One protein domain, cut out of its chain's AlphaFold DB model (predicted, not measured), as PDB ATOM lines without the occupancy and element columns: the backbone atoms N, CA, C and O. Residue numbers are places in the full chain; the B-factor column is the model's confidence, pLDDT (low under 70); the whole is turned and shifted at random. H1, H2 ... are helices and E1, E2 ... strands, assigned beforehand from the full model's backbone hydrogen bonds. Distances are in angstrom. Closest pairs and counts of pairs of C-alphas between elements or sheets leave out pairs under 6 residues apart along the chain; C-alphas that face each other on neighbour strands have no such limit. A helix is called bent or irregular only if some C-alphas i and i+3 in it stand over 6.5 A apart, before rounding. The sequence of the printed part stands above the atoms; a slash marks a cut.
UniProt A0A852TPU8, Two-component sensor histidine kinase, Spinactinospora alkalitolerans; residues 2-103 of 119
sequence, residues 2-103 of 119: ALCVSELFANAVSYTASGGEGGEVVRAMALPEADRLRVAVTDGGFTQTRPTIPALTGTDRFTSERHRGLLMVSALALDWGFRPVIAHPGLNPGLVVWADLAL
ATOM      1  N   ALA A   2     -65.138 -39.462  24.570       85.62
ATOM      2  CA  ALA A   2     -65.572 -39.714  23.187       85.62
ATOM      3  C   ALA A   2     -66.985 -40.321  23.085       85.62
ATOM      4  O   ALA A   2     -67.771 -39.893  22.246       85.62
ATOM      5  N   LEU A   3     -67.334 -41.238  23.997       87.75
ATOM      6  CA  LEU A   3     -68.668 -41.834  24.058       87.75
ATOM      7  C   LEU A   3     -69.765 -40.788  24.303       87.75
ATOM      8  O   LEU A   3     -70.699 -40.710  23.522       87.75
ATOM      9  N   CYS A   4     -69.622 -39.920  25.310       88.00
ATOM     10  CA  CYS A   4     -70.605 -38.864  25.583       88.00
ATOM     11  C   CYS A   4     -70.819 -37.955  24.366       88.00
ATOM     12  O   CYS A   4     -71.954 -37.655  24.022       88.00
ATOM     13  N   VAL A   5     -69.743 -37.561  23.674       88.50
ATOM     14  CA  VAL A   5     -69.849 -36.739  22.456       88.50
ATOM     15  C   VAL A   5     -70.579 -37.487  21.339       88.50
ATOM     16  O   VAL A   5     -71.419 -36.891  20.668       88.50
ATOM     17  N   SER A   6     -70.291 -38.777  21.157       90.38
ATOM     18  CA  SER A   6     -70.966 -39.621  20.166       90.38
ATOM     19  C   SER A   6     -72.462 -39.738  20.447       90.38
ATOM     20  O   SER A   6     -73.265 -39.540  19.542       90.38
ATOM     21  N   GLU A   7     -72.847 -39.988  21.700       91.56
ATOM     22  CA  GLU A   7     -74.256 -40.098  22.094       91.56
ATOM     23  C   GLU A   7     -75.004 -38.768  21.927       91.56
ATOM     24  O   GLU A   7     -76.115 -38.734  21.399       91.56
ATOM     25  N   LEU A   8     -74.390 -37.647  22.324       90.75
ATOM     26  CA  LEU A   8     -74.987 -36.323  22.134       90.75
ATOM     27  C   LEU A   8     -75.153 -35.980  20.646       90.75
ATOM     28  O   LEU A   8     -76.193 -35.456  20.250       90.75
ATOM     29  N   PHE A   9     -74.162 -36.309  19.814       91.50
ATOM     30  CA  PHE A   9     -74.235 -36.110  18.367       91.50
ATOM     31  C   PHE A   9     -75.309 -36.994  17.718       91.50
ATOM     32  O   PHE A   9     -76.112 -36.506  16.924       91.50
ATOM     33  N   ALA A  10     -75.368 -38.275  18.089       89.81
ATOM     34  CA  ALA A  10     -76.376 -39.209  17.596       89.81
ATOM     35  C   ALA A  10     -77.797 -38.745  17.943       89.81
ATOM     36  O   ALA A  10     -78.689 -38.819  17.095       89.81
ATOM     37  N   ASN A  11     -77.994 -38.200  19.146       88.12
ATOM     38  CA  ASN A  11     -79.267 -37.607  19.543       88.12
ATOM     39  C   ASN A  11     -79.623 -36.386  18.685       88.12
ATOM     40  O   ASN A  11     -80.754 -36.301  18.211       88.12
ATOM     41  N   ALA A  12     -78.672 -35.473  18.452       89.88
ATOM     42  CA  ALA A  12     -78.905 -34.294  17.618       89.88
ATOM     43  C   ALA A  12     -79.359 -34.692  16.204       89.88
ATOM     44  O   ALA A  12     -80.380 -34.207  15.725       89.88
ATOM     45  N   VAL A  13     -78.662 -35.633  15.566       90.44
ATOM     46  CA  VAL A  13     -79.005 -36.107  14.214       90.44
ATOM     47  C   VAL A  13     -80.340 -36.857  14.191       90.44
ATOM     48  O   VAL A  13     -81.134 -36.667  13.277       90.44
ATOM     49  N   SER A  14     -80.617 -37.696  15.191       87.50
ATOM     50  CA  SER A  14     -81.799 -38.572  15.176       87.50
ATOM     51  C   SER A  14     -83.108 -37.861  15.509       87.50
ATOM     52  O   SER A  14     -84.171 -38.328  15.103       87.50
ATOM     53  N   TYR A  15     -83.055 -36.776  16.286       84.50
ATOM     54  CA  TYR A  15     -84.249 -36.179  16.895       84.50
ATOM     55  C   TYR A  15     -84.526 -34.732  16.481       84.50
ATOM     56  O   TYR A  15     -85.476 -34.130  16.990       84.50
ATOM     57  N   THR A  16     -83.729 -34.158  15.581       85.69
ATOM     58  CA  THR A  16     -83.850 -32.746  15.187       85.69
ATOM     59  C   THR A  16     -83.700 -32.570  13.678       85.69
ATOM     60  O   THR A  16     -83.411 -33.526  12.955       85.69
ATOM     61  N   ALA A  17     -83.854 -31.335  13.198       87.25
ATOM     62  CA  ALA A  17     -83.597 -30.997  11.800       87.25
ATOM     63  C   ALA A  17     -82.155 -31.309  11.344       87.25
ATOM     64  O   ALA A  17     -81.913 -31.432  10.146       87.25
ATOM     65  N   SER A  18     -81.210 -31.504  12.272       89.50
ATOM     66  CA  SER A  18     -79.815 -31.835  11.963       89.50
ATOM     67  C   SER A  18     -79.615 -33.142  11.188       89.50
ATOM     68  O   SER A  18     -78.558 -33.316  10.591       89.50
ATOM     69  N   GLY A  19     -80.577 -34.071  11.195       88.25
ATOM     70  CA  GLY A  19     -80.511 -35.292  10.379       88.25
ATOM     71  C   GLY A  19     -81.083 -35.160   8.966       88.25
ATOM     72  O   GLY A  19     -80.992 -36.109   8.189       88.25
ATOM     73  N   GLY A  20     -81.701 -34.021   8.644       88.06
ATOM     74  CA  GLY A  20     -82.298 -33.748   7.339       88.06
ATOM     75  C   GLY A  20     -81.310 -33.178   6.319       88.06
ATOM     76  O   GLY A  20     -80.132 -32.960   6.600       88.06
ATOM     77  N   GLU A  21     -81.808 -32.908   5.112       89.31
ATOM     78  CA  GLU A  21     -81.037 -32.229   4.069       89.31
ATOM     79  C   GLU A  21     -80.606 -30.830   4.537       89.31
ATOM     80  O   GLU A  21     -81.421 -30.053   5.031       89.31
ATOM     81  N   GLY A  22     -79.310 -30.524   4.415       86.44
ATOM     82  CA  GLY A  22     -78.732 -29.277   4.928       86.44
ATOM     83  C   GLY A  22     -78.627 -29.201   6.456       86.44
ATOM     84  O   GLY A  22     -78.357 -28.129   6.989       86.44
ATOM     85  N   GLY A  23     -78.845 -30.311   7.170       88.06
ATOM     86  CA  GLY A  23     -78.730 -30.369   8.621       88.06
ATOM     87  C   GLY A  23     -77.306 -30.104   9.113       88.06
ATOM     88  O   GLY A  23     -76.330 -30.637   8.583       88.06
ATOM     89  N   GLU A  24     -77.190 -29.304  10.170       89.50
ATOM     90  CA  GLU A  24     -75.912 -28.967  10.793       89.50
ATOM     91  C   GLU A  24     -75.889 -29.357  12.269       89.50
ATOM     92  O   GLU A  24     -76.913 -29.368  12.955       89.50
ATOM     93  N   VAL A  25     -74.691 -29.664  12.766       91.62
ATOM     94  CA  VAL A  25     -74.428 -29.897  14.186       91.62
ATOM     95  C   VAL A  25     -73.137 -29.188  14.567       91.62
ATOM     96  O   VAL A  25     -72.068 -29.488  14.026       91.62
ATOM     97  N   VAL A  26     -73.210 -28.292  15.548       92.94
ATOM     98  CA  VAL A  26     -72.029 -27.595  16.072       92.94
ATOM     99  C   VAL A  26     -71.527 -28.307  17.321       92.94
ATOM    100  O   VAL A  26     -72.294 -28.625  18.228       92.94
ATOM    101  N   ARG A  27     -70.215 -28.547  17.383       93.06
ATOM    102  CA  ARG A  27     -69.537 -29.166  18.529       93.06
ATOM    103  C   ARG A  27     -68.629 -28.142  19.188       93.06
ATOM    104  O   ARG A  27     -67.860 -27.479  18.498       93.06
ATOM    105  N   ALA A  28     -68.687 -28.048  20.509       92.12
ATOM    106  CA  ALA A  28     -67.858 -27.132  21.282       92.12
ATOM    107  C   ALA A  28     -67.239 -27.825  22.498       92.12
ATOM    108  O   ALA A  28     -67.812 -28.757  23.068       92.12
ATOM    109  N   MET A  29     -66.068 -27.332  22.899       92.25
ATOM    110  CA  MET A  29     -65.393 -27.705  24.138       92.25
ATOM    111  C   MET A  29     -65.076 -26.454  24.947       92.25
ATOM    112  O   MET A  29     -64.724 -25.417  24.383       92.25
ATOM    113  N   ALA A  30     -65.185 -26.561  26.265       91.56
ATOM    114  CA  ALA A  30     -64.864 -25.487  27.191       91.56
ATOM    115  C   ALA A  30     -64.356 -26.041  28.522       91.56
ATOM    116  O   ALA A  30     -64.629 -27.190  28.869       91.56
ATOM    117  N   LEU A  31     -63.659 -25.200  29.281       90.69
ATOM    118  CA  LEU A  31     -63.206 -25.507  30.638       90.69
ATOM    119  C   LEU A  31     -63.975 -24.627  31.633       90.69
ATOM    120  O   LEU A  31     -63.496 -23.532  31.946       90.69
ATOM    121  N   PRO A  32     -65.188 -25.023  32.073       88.81
ATOM    122  CA  PRO A  32     -65.914 -24.283  33.107       88.81
ATOM    123  C   PRO A  32     -65.107 -24.194  34.411       88.81
ATOM    124  O   PRO A  32     -65.090 -23.151  35.057       88.81
ATOM    125  N   GLU A  33     -64.368 -25.255  34.744       87.44
ATOM    126  CA  GLU A  33     -63.438 -25.335  35.872       87.44
ATOM    127  C   GLU A  33     -62.124 -25.985  35.403       87.44
ATOM    128  O   GLU A  33     -62.037 -26.514  34.293       87.44
ATOM    129  N   ALA A  34     -61.064 -25.921  36.212       86.81
ATOM    130  CA  ALA A  34     -59.749 -26.450  35.822       86.81
ATOM    131  C   ALA A  34     -59.722 -27.985  35.682       86.81
ATOM    132  O   ALA A  34     -58.909 -28.519  34.931       86.81
ATOM    133  N   ASP A  35     -60.609 -28.674  36.396       90.25
ATOM    134  CA  ASP A  35     -60.767 -30.128  36.470       90.25
ATOM    135  C   ASP A  35     -62.037 -30.622  35.753       90.25
ATOM    136  O   ASP A  35     -62.389 -31.801  35.845       90.25
ATOM    137  N   ARG A  36     -62.717 -29.740  35.007       91.88
ATOM    138  CA  ARG A  36     -63.941 -30.071  34.274       91.88
ATOM    139  C   ARG A  36     -63.842 -29.651  32.822       91.88
ATOM    140  O   ARG A  36     -63.667 -28.478  32.507       91.88
ATOM    141  N   LEU A  37     -64.033 -30.616  31.932       92.69
ATOM    142  CA  LEU A  37     -64.208 -30.376  30.509       92.69
ATOM    143  C   LEU A  37     -65.692 -30.453  30.162       92.69
ATOM    144  O   LEU A  37     -66.298 -31.519  30.263       92.69
ATOM    145  N   ARG A  38     -66.249 -29.346  29.676       94.12
ATOM    146  CA  ARG A  38     -67.578 -29.323  29.071       94.12
ATOM    147  C   ARG A  38     -67.469 -29.675  27.601       94.12
ATOM    148  O   ARG A  38     -66.809 -28.962  26.845       94.12
ATOM    149  N   VAL A  39     -68.168 -30.723  27.189       93.50
ATOM    150  CA  VAL A  39     -68.451 -30.997  25.778       93.50
ATOM    151  C   VAL A  39     -69.890 -30.599  25.485       93.50
ATOM    152  O   VAL A  39     -70.787 -30.893  26.273       93.50
ATOM    153  N   ALA A  40     -70.119 -29.910  24.374       94.00
ATOM    154  CA  ALA A  40     -71.447 -29.464  23.978       94.00
ATOM    155  C   ALA A  40     -71.721 -29.767  22.506       94.00
ATOM    156  O   ALA A  40     -70.844 -29.628  21.651       94.00
ATOM    157  N   VAL A  41     -72.960 -30.157  22.233       94.25
ATOM    158  CA  VAL A  41     -73.512 -30.378  20.902       94.25
ATOM    159  C   VAL A  41     -74.707 -29.452  20.743       94.25
ATOM    160  O   VAL A  41     -75.591 -29.429  21.595       94.25
ATOM    161  N   THR A  42     -74.703 -28.670  19.671       92.81
ATOM    162  CA  THR A  42     -75.812 -27.794  19.299       92.81
ATOM    163  C   THR A  42     -76.487 -28.357  18.064       92.81
ATOM    164  O   THR A  42     -75.818 -28.554  17.047       92.81
ATOM    165  N   ASP A  43     -77.779 -28.635  18.178       90.88
ATOM    166  CA  ASP A  43     -78.611 -29.071  17.062       90.88
ATOM    167  C   ASP A  43     -79.215 -27.887  16.289       90.88
ATOM    168  O   ASP A  43     -79.198 -26.744  16.753       90.88
ATOM    169  N   GLY A  44     -79.739 -28.167  15.094       84.88
ATOM    170  CA  GLY A  44     -80.390 -27.181  14.226       84.88
ATOM    171  C   GLY A  44     -81.840 -26.863  14.612       84.88
ATOM    172  O   GLY A  44     -82.515 -26.130  13.892       84.88
ATOM    173  N   GLY A  45     -82.347 -27.425  15.714       82.44
ATOM    174  CA  GLY A  45     -83.674 -27.132  16.245       82.44
ATOM    175  C   GLY A  45     -84.840 -27.719  15.463       82.44
ATOM    176  O   GLY A  45     -84.801 -28.859  14.992       82.44
ATOM    177  N   PHE A  46     -85.932 -26.944  15.436       72.62
ATOM    178  CA  PHE A  46     -87.237 -27.267  14.834       72.62
ATOM    179  C   PHE A  46     -87.922 -28.542  15.344       72.62
ATOM    180  O   PHE A  46     -88.946 -28.962  14.807       72.62
ATOM    181  N   THR A  47     -87.420 -29.129  16.425       69.25
ATOM    182  CA  THR A  47     -88.088 -30.218  17.133       69.25
ATOM    183  C   THR A  47     -88.998 -29.682  18.242       69.25
ATOM    184  O   THR A  47     -88.721 -28.649  18.849       69.25
ATOM    185  N   GLN A  48     -90.106 -30.367  18.528       66.69
ATOM    186  CA  GLN A  48     -90.930 -30.089  19.714       66.69
ATOM    187  C   GLN A  48     -90.461 -30.875  20.947       66.69
ATOM    188  O   GLN A  48     -90.941 -30.635  22.057       66.69
ATOM    189  N   THR A  49     -89.538 -31.823  20.770       69.50
ATOM    190  CA  THR A  49     -89.086 -32.712  21.838       69.50
ATOM    191  C   THR A  49     -87.875 -32.133  22.567       69.50
ATOM    192  O   THR A  49     -87.061 -31.402  22.003       69.50
ATOM    193  N   ARG A  50     -87.771 -32.435  23.865       72.69
ATOM    194  CA  ARG A  50     -86.635 -32.050  24.713       72.69
ATOM    195  C   ARG A  50     -85.811 -33.288  25.076       72.69
ATOM    196  O   ARG A  50     -86.408 -34.355  25.255       72.69
ATOM    197  N   PRO A  51     -84.483 -33.156  25.257       71.56
ATOM    198  CA  PRO A  51     -83.645 -34.232  25.772       71.56
ATOM    199  C   PRO A  51     -84.199 -34.719  27.109       71.56
ATOM    200  O   PRO A  51     -84.235 -33.975  28.086       71.56
ATOM    201  N   THR A  52     -84.675 -35.959  27.135       72.94
ATOM    202  CA  THR A  52     -85.298 -36.556  28.316       72.94
ATOM    203  C   THR A  52     -84.736 -37.953  28.496       72.94
ATOM    204  O   THR A  52     -84.688 -38.723  27.538       72.94
ATOM    205  N   ILE A  53     -84.321 -38.289  29.717       69.38
ATOM    206  CA  ILE A  53     -84.061 -39.678  30.090       69.38
ATOM    207  C   ILE A  53     -85.425 -40.338  30.290       69.38
ATOM    208  O   ILE A  53     -86.154 -39.929  31.197       69.38
ATOM    209  N   PRO A  54     -85.809 -41.339  29.487       64.31
ATOM    210  CA  PRO A  54     -87.089 -41.991  29.701       64.31
ATOM    211  C   PRO A  54     -87.059 -42.765  31.019       64.31
ATOM    212  O   PRO A  54     -86.065 -43.417  31.348       64.31
ATOM    213  N   ALA A  55     -88.166 -42.731  31.759       65.00
ATOM    214  CA  ALA A  55     -88.365 -43.583  32.926       65.00
ATOM    215  C   ALA A  55     -88.622 -45.030  32.460       65.00
ATOM    216  O   ALA A  55     -89.757 -45.494  32.414       65.00
ATOM    217  N   LEU A  56     -87.566 -45.728  32.035       64.50
ATOM    218  CA  LEU A  56     -87.663 -47.115  31.581       64.50
ATOM    219  C   LEU A  56     -87.815 -48.044  32.793       64.50
ATOM    220  O   LEU A  56     -86.909 -48.163  33.619       64.50
ATOM    221  N   THR A  57     -88.952 -48.730  32.887       62.34
ATOM    222  CA  THR A  57     -89.212 -49.758  33.906       62.34
ATOM    223  C   THR A  57     -88.899 -51.160  33.375       62.34
ATOM    224  O   THR A  57     -89.060 -51.432  32.189       62.34
ATOM    225  N   GLY A  58     -88.489 -52.087  34.247       64.38
ATOM    226  CA  GLY A  58     -88.361 -53.508  33.890       64.38
ATOM    227  C   GLY A  58     -87.170 -53.837  32.980       64.38
ATOM    228  O   GLY A  58     -86.070 -53.312  33.174       64.38
ATOM    229  N   THR A  59     -87.356 -54.761  32.034       61.22
ATOM    230  CA  THR A  59     -86.331 -55.218  31.074       61.22
ATOM    231  C   THR A  59     -86.126 -54.257  29.902       61.22
ATOM    232  O   THR A  59     -85.070 -54.305  29.277       61.22
ATOM    233  N   ASP A  60     -87.061 -53.334  29.656       60.81
ATOM    234  CA  ASP A  60     -86.991 -52.370  28.546       60.81
ATOM    235  C   ASP A  60     -85.835 -51.372  28.675       60.81
ATOM    236  O   ASP A  60     -85.277 -50.920  27.672       60.81
ATOM    237  N   ARG A  61     -85.368 -51.115  29.908       57.47
ATOM    238  CA  ARG A  61     -84.117 -50.369  30.149       57.47
ATOM    239  C   ARG A  61     -82.891 -51.040  29.523       57.47
ATOM    240  O   ARG A  61     -81.875 -50.386  29.281       57.47
ATOM    241  N   PHE A  62     -82.973 -52.351  29.280       53.62
ATOM    242  CA  PHE A  62     -81.879 -53.151  28.753       53.62
ATOM    243  C   PHE A  62     -82.006 -53.513  27.266       53.62
ATOM    244  O   PHE A  62     -81.031 -53.999  26.692       53.62
ATOM    245  N   THR A  63     -83.150 -53.263  26.631       54.91
ATOM    246  CA  THR A  63     -83.415 -53.673  25.238       54.91
ATOM    247  C   THR A  63     -83.607 -52.494  24.286       54.91
ATOM    248  O   THR A  63     -83.426 -52.649  23.083       54.91
ATOM    249  N   SER A  64     -83.923 -51.298  24.794       57.09
ATOM    250  CA  SER A  64     -84.144 -50.122  23.950       57.09
ATOM    251  C   SER A  64     -82.846 -49.348  23.683       57.09
ATOM    252  O   SER A  64     -82.382 -48.573  24.520       57.09
ATOM    253  N   GLU A  65     -82.253 -49.529  22.502       59.16
ATOM    254  CA  GLU A  65     -81.056 -48.779  22.081       59.16
ATOM    255  C   GLU A  65     -81.325 -47.273  21.938       59.16
ATOM    256  O   GLU A  65     -80.496 -46.457  22.335       59.16
ATOM    257  N   ARG A  66     -82.528 -46.895  21.480       57.41
ATOM    258  CA  ARG A  66     -82.920 -45.501  21.182       57.41
ATOM    259  C   ARG A  66     -82.966 -44.557  22.391       57.41
ATOM    260  O   ARG A  66     -83.142 -43.355  22.214       57.41
ATOM    261  N   HIS A  67     -82.784 -45.074  23.605       61.22
ATOM    262  CA  HIS A  67     -82.958 -44.323  24.852       61.22
ATOM    263  C   HIS A  67     -81.762 -44.410  25.808       61.22
ATOM    264  O   HIS A  67     -81.784 -43.825  26.893       61.22
ATOM    265  N   ARG A  68     -80.706 -45.134  25.423       72.06
ATOM    266  CA  ARG A  68     -79.529 -45.339  26.274       72.06
ATOM    267  C   ARG A  68     -78.513 -44.213  26.205       72.06
ATOM    268  O   ARG A  68     -77.772 -44.050  27.167       72.06
ATOM    269  N   GLY A  69     -78.498 -43.420  25.135       79.56
ATOM    270  CA  GLY A  69     -77.481 -42.382  24.960       79.56
ATOM    271  C   GLY A  69     -77.453 -41.377  26.111       79.56
ATOM    272  O   GLY A  69     -76.411 -41.163  26.724       79.56
ATOM    273  N   LEU A  70     -78.613 -40.841  26.508       82.06
ATOM    274  CA  LEU A  70     -78.695 -39.942  27.666       82.06
ATOM    275  C   LEU A  70     -78.489 -40.655  29.007       82.06
ATOM    276  O   LEU A  70     -77.934 -40.049  29.918       82.06
ATOM    277  N   LEU A  71     -78.867 -41.932  29.139       83.19
ATOM    278  CA  LEU A  71     -78.545 -42.729  30.333       83.19
ATOM    279  C   LEU A  71     -77.028 -42.894  30.497       83.19
ATOM    280  O   LEU A  71     -76.505 -42.732  31.595       83.19
ATOM    281  N   MET A  72     -76.319 -43.167  29.402       84.94
ATOM    282  CA  MET A  72     -74.863 -43.284  29.376       84.94
ATOM    283  C   MET A  72     -74.193 -41.944  29.686       84.94
ATOM    284  O   MET A  72     -73.283 -41.889  30.510       84.94
ATOM    285  N   VAL A  73     -74.668 -40.852  29.075       88.00
ATOM    286  CA  VAL A  73     -74.204 -39.495  29.404       88.00
ATOM    287  C   VAL A  73     -74.408 -39.212  30.891       88.00
ATOM    288  O   VAL A  73     -73.465 -38.794  31.549       88.00
ATOM    289  N   SER A  74     -75.580 -39.533  31.441       86.94
ATOM    290  CA  SER A  74     -75.891 -39.319  32.863       86.94
ATOM    291  C   SER A  74     -75.020 -40.140  33.806       86.94
ATOM    292  O   SER A  74     -74.731 -39.692  34.907       86.94
ATOM    293  N   ALA A  75     -74.613 -41.343  33.400       87.38
ATOM    294  CA  ALA A  75     -73.762 -42.207  34.211       87.38
ATOM    295  C   ALA A  75     -72.280 -41.794  34.178       87.38
ATOM    296  O   ALA A  75     -71.547 -42.077  35.122       87.38
ATOM    297  N   LEU A  76     -71.826 -41.176  33.084       89.75
ATOM    298  CA  LEU A  76     -70.416 -40.834  32.866       89.75
ATOM    299  C   LEU A  76     -70.083 -39.368  33.154       89.75
ATOM    300  O   LEU A  76     -68.916 -39.047  33.382       89.75
ATOM    301  N   ALA A  77     -71.070 -38.479  33.071       93.62
ATOM    302  CA  ALA A  77     -70.886 -37.057  33.294       93.62
ATOM    303  C   ALA A  77     -70.948 -36.714  34.785       93.62
ATOM    304  O   ALA A  77     -71.709 -37.307  35.544       93.62
ATOM    305  N   LEU A  78     -70.153 -35.723  35.190       94.31
ATOM    306  CA  LEU A  78     -70.276 -35.084  36.501       94.31
ATOM    307  C   LEU A  78     -71.579 -34.288  36.594       94.31
ATOM    308  O   LEU A  78     -72.215 -34.255  37.641       94.31
ATOM    309  N   ASP A  79     -71.940 -33.642  35.489       94.00
ATOM    310  CA  ASP A  79     -73.176 -32.895  35.316       94.00
ATOM    311  C   ASP A  79     -73.520 -32.846  33.824       94.00
ATOM    312  O   ASP A  79     -72.637 -32.955  32.969       94.00
ATOM    313  N   TRP A  80     -74.791 -32.699  33.482       94.00
ATOM    314  CA  TRP A  80     -75.215 -32.539  32.098       94.00
ATOM    315  C   TRP A  80     -76.546 -31.798  32.037       94.00
ATOM    316  O   TRP A  80     -77.339 -31.796  32.977       94.00
ATOM    317  N   GLY A  81     -76.829 -31.186  30.896       91.88
ATOM    318  CA  GLY A  81     -78.097 -30.501  30.713       91.88
ATOM    319  C   GLY A  81     -78.290 -29.998  29.300       91.88
ATOM    320  O   GLY A  81     -77.534 -30.320  28.383       91.88
ATOM    321  N   PHE A  82     -79.316 -29.173  29.122       91.94
ATOM    322  CA  PHE A  82     -79.590 -28.527  27.850       91.94
ATOM    323  C   PHE A  82     -80.104 -27.103  28.047       91.94
ATOM    324  O   PHE A  82     -80.669 -26.766  29.086       91.94
ATOM    325  N   ARG A  83     -79.910 -26.256  27.039       89.69
ATOM    326  CA  ARG A  83     -80.473 -24.900  26.975       89.69
ATOM    327  C   ARG A  83     -80.806 -24.542  25.527       89.69
ATOM    328  O   ARG A  83     -80.152 -25.075  24.633       89.69
ATOM    329  N   PRO A  84     -81.772 -23.654  25.267       88.62
ATOM    330  CA  PRO A  84     -81.972 -23.142  23.918       88.62
ATOM    331  C   PRO A  84     -80.756 -22.328  23.455       88.62
ATOM    332  O   PRO A  84     -80.112 -21.662  24.267       88.62
ATOM    333  N   VAL A  85     -80.463 -22.358  22.151       87.81
ATOM    334  CA  VAL A  85     -79.452 -21.475  21.532       87.81
ATOM    335  C   VAL A  85     -79.844 -20.009  21.735       87.81
ATOM    336  O   VAL A  85     -79.004 -19.183  22.082       87.81
ATOM    337  N   ILE A  86     -81.135 -19.701  21.568       84.44
ATOM    338  CA  ILE A  86     -81.732 -18.387  21.827       84.44
ATOM    339  C   ILE A  86     -83.038 -18.599  22.592       84.44
ATOM    340  O   ILE A  86     -83.900 -19.363  22.156       84.44
ATOM    341  N   ALA A  87     -83.211 -17.904  23.715       79.50
ATOM    342  CA  ALA A  87     -84.470 -17.896  24.450       79.50
ATOM    343  C   ALA A  87     -85.498 -17.012  23.721       79.50
ATOM    344  O   ALA A  87     -85.527 -15.798  23.909       79.50
ATOM    345  N   HIS A  88     -86.329 -17.618  22.868       78.44
ATOM    346  CA  HIS A  88     -87.404 -16.922  22.159       78.44
ATOM    347  C   HIS A  88     -88.742 -17.669  22.328       78.44
ATOM    348  O   HIS A  88     -88.801 -18.867  22.060       78.44
ATOM    349  N   PRO A  89     -89.838 -16.998  22.733       73.56
ATOM    350  CA  PRO A  89     -91.095 -17.663  23.104       73.56
ATOM    351  C   PRO A  89     -91.829 -18.347  21.938       73.56
ATOM    352  O   PRO A  89     -92.694 -19.182  22.177       73.56
ATOM    353  N   GLY A  90     -91.493 -18.012  20.689       71.88
ATOM    354  CA  GLY A  90     -92.127 -18.579  19.489       71.88
ATOM    355  C   GLY A  90     -91.180 -19.261  18.501       71.88
ATOM    356  O   GLY A  90     -91.627 -19.664  17.434       71.88
ATOM    357  N   LEU A  91     -89.881 -19.359  18.808       72.62
ATOM    358  CA  LEU A  91     -88.894 -19.974  17.913       72.62
ATOM    359  C   LEU A  91     -88.105 -21.036  18.675       72.62
ATOM    360  O   LEU A  91     -87.696 -20.801  19.807       72.62
ATOM    361  N   ASN A  92     -87.850 -22.176  18.029       75.44
ATOM    362  CA  ASN A  92     -86.908 -23.179  18.521       75.44
ATOM    363  C   ASN A  92     -85.738 -23.332  17.533       75.44
ATOM    364  O   ASN A  92     -85.746 -24.267  16.729       75.44
ATOM    365  N   PRO A  93     -84.757 -22.412  17.558       78.00
ATOM    366  CA  PRO A  93     -83.632 -22.431  16.624       78.00
ATOM    367  C   PRO A  93     -82.595 -23.519  16.938       78.00
ATOM    368  O   PRO A  93     -81.615 -23.630  16.215       78.00
ATOM    369  N   GLY A  94     -82.775 -24.282  18.022       86.44
ATOM    370  CA  GLY A  94     -81.843 -25.321  18.436       86.44
ATOM    371  C   GLY A  94     -81.692 -25.431  19.940       86.44
ATOM    372  O   GLY A  94     -81.919 -24.468  20.686       86.44
ATOM    373  N   LEU A  95     -81.254 -26.603  20.382       90.38
ATOM    374  CA  LEU A  95     -80.784 -26.833  21.740       90.38
ATOM    375  C   LEU A  95     -79.275 -27.045  21.747       90.38
ATOM    376  O   LEU A  95     -78.704 -27.733  20.907       90.38
ATOM    377  N   VAL A  96     -78.634 -26.482  22.766       92.62
ATOM    378  CA  VAL A  96     -77.293 -26.868  23.187       92.62
ATOM    379  C   VAL A  96     -77.445 -27.914  24.278       92.62
ATOM    380  O   VAL A  96     -77.869 -27.574  25.385       92.62
ATOM    381  N   VAL A  97     -77.073 -29.159  23.995       93.38
ATOM    382  CA  VAL A  97     -76.957 -30.232  24.990       93.38
ATOM    383  C   VAL A  97     -75.493 -30.370  25.383       93.38
ATOM    384  O   VAL A  97     -74.614 -30.413  24.523       93.38
ATOM    385  N   TRP A  98     -75.207 -30.402  26.679       95.12
ATOM    386  CA  TRP A  98     -73.843 -30.409  27.199       95.12
ATOM    387  C   TRP A  98     -73.658 -31.462  28.283       95.12
ATOM    388  O   TRP A  98     -74.616 -31.848  28.948       95.12
ATOM    389  N   ALA A  99     -72.413 -31.900  28.454       95.38
ATOM    390  CA  ALA A  99     -71.977 -32.781  29.528       95.38
ATOM    391  C   ALA A  99     -70.617 -32.317  30.061       95.38
ATOM    392  O   ALA A  99     -69.695 -32.061  29.281       95.38
ATOM    393  N   ASP A 100     -70.501 -32.239  31.379       95.38
ATOM    394  CA  ASP A 100     -69.259 -31.991  32.096       95.38
ATOM    395  C   ASP A 100     -68.596 -33.306  32.461       95.38
ATOM    396  O   ASP A 100     -69.205 -34.210  33.033       95.38
ATOM    397  N   LEU A 101     -67.318 -33.412  32.135       93.56
ATOM    398  CA  LEU A 101     -66.512 -34.599  32.348       93.56
ATOM    399  C   LEU A 101     -65.329 -34.246  33.238       93.56
ATOM    400  O   LEU A 101     -64.717 -33.191  33.065       93.56
ATOM    401  N   ALA A 102     -64.979 -35.157  34.144       92.81
ATOM    402  CA  ALA A 102     -63.759 -35.033  34.924       92.81
ATOM    403  C   ALA A 102     -62.542 -34.979  33.990       92.81
ATOM    404  O   ALA A 102     -62.404 -35.791  33.068       92.81
ATOM    405  N   LEU A 103     -61.661 -34.020  34.245       90.06
ATOM    406  CA  LEU A 103     -60.445 -33.779  33.489       90.06
ATOM    407  C   LEU A 103     -59.252 -33.969  34.420       90.06
ATOM    408  O   LEU A 103     -59.110 -33.245  35.406       90.06
TER     409      LEU A 103
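This is residues 2 to 103 of the 119 residues of the protein "Two-component sensor histidine kinase" of Spinactinospora alkalitolerans (UniProt A0A852TPU8). Picture a strongly twisted wall of four strands with two helices, H1 and H3, packed on one face: two layers. Short H2 lies far out, reached by the long link of residues 43 to 59. The 102 printed residues include three named helices and four named strands, ordered H1 E1 E2 H2 H3 E3 E4, a mixed class; the sheet runs E1 E2 E4 E3, antiparallel. It is compact, with a radius of gyration of the C-alphas of 14.0 A and spans of 37 by 36 by 25 A.

Start at edge strand E1, residues 26 to 33, in a hairpin with E2, residues 36 to 42; N 28 and O 40, 2.9 A apart, are within hydrogen-bond range. Beside E2 find antiparallel E4, residues 95 to 102, with N 39 and O 99 at 2.9 A. E4 forms a hairpin with edge strand E3, residues 79 to 84, with N 83 and O 96 at 2.9 A. H1, residues 2 to 15, is on the sheet at a height of 9.4 A and runs along the strands, 19 degrees from E2 on the local plane; their closest C-alphas, Leu 8 and Val 41, are 6.2 A apart. On the same face, H3, residues 65 to 76, lies over E4 and E3 and only just stands up from the sheet, rising 42 degrees. H1 and H3 touch, closest at the C-alphas of Glu 7 and Gly 69, 4.9 A, at a steep tilt of 39 degrees, opposite ways. H2, residues 60 to 63, is close to H3 but not clearly touching, the closest C-alphas being Arg 61 and Arg 68, 7.8 A. E2, H2 H3 and E3 make a split strand-helix-strand unit, same-way strands with E4 between them and a right-handed crossover. Each O i to N i+4 pair is within range in H1, 5 of 8 in H3; H2 is too short for one.

Find C-alpha 2 at (-65.572, -39.714, 23.187); from there H1 runs 20.0 A to residue 15. E1 measures 21.7 A, E2 19.2 A, H3 17.1 A and E3 17.4 A. H3 is irregular: C-alphas 66 and 69 are 7.3 A apart. E4 runs 23.0 A to C-alpha 102 at (-63.759, -35.033, 34.924).

The farthest C-alphas, Ala 34 and Thr 59, are 39.5 A apart. The printed part has no cut. Look for pLDDT under 70 at residues 47 to 49 and 53 to 67.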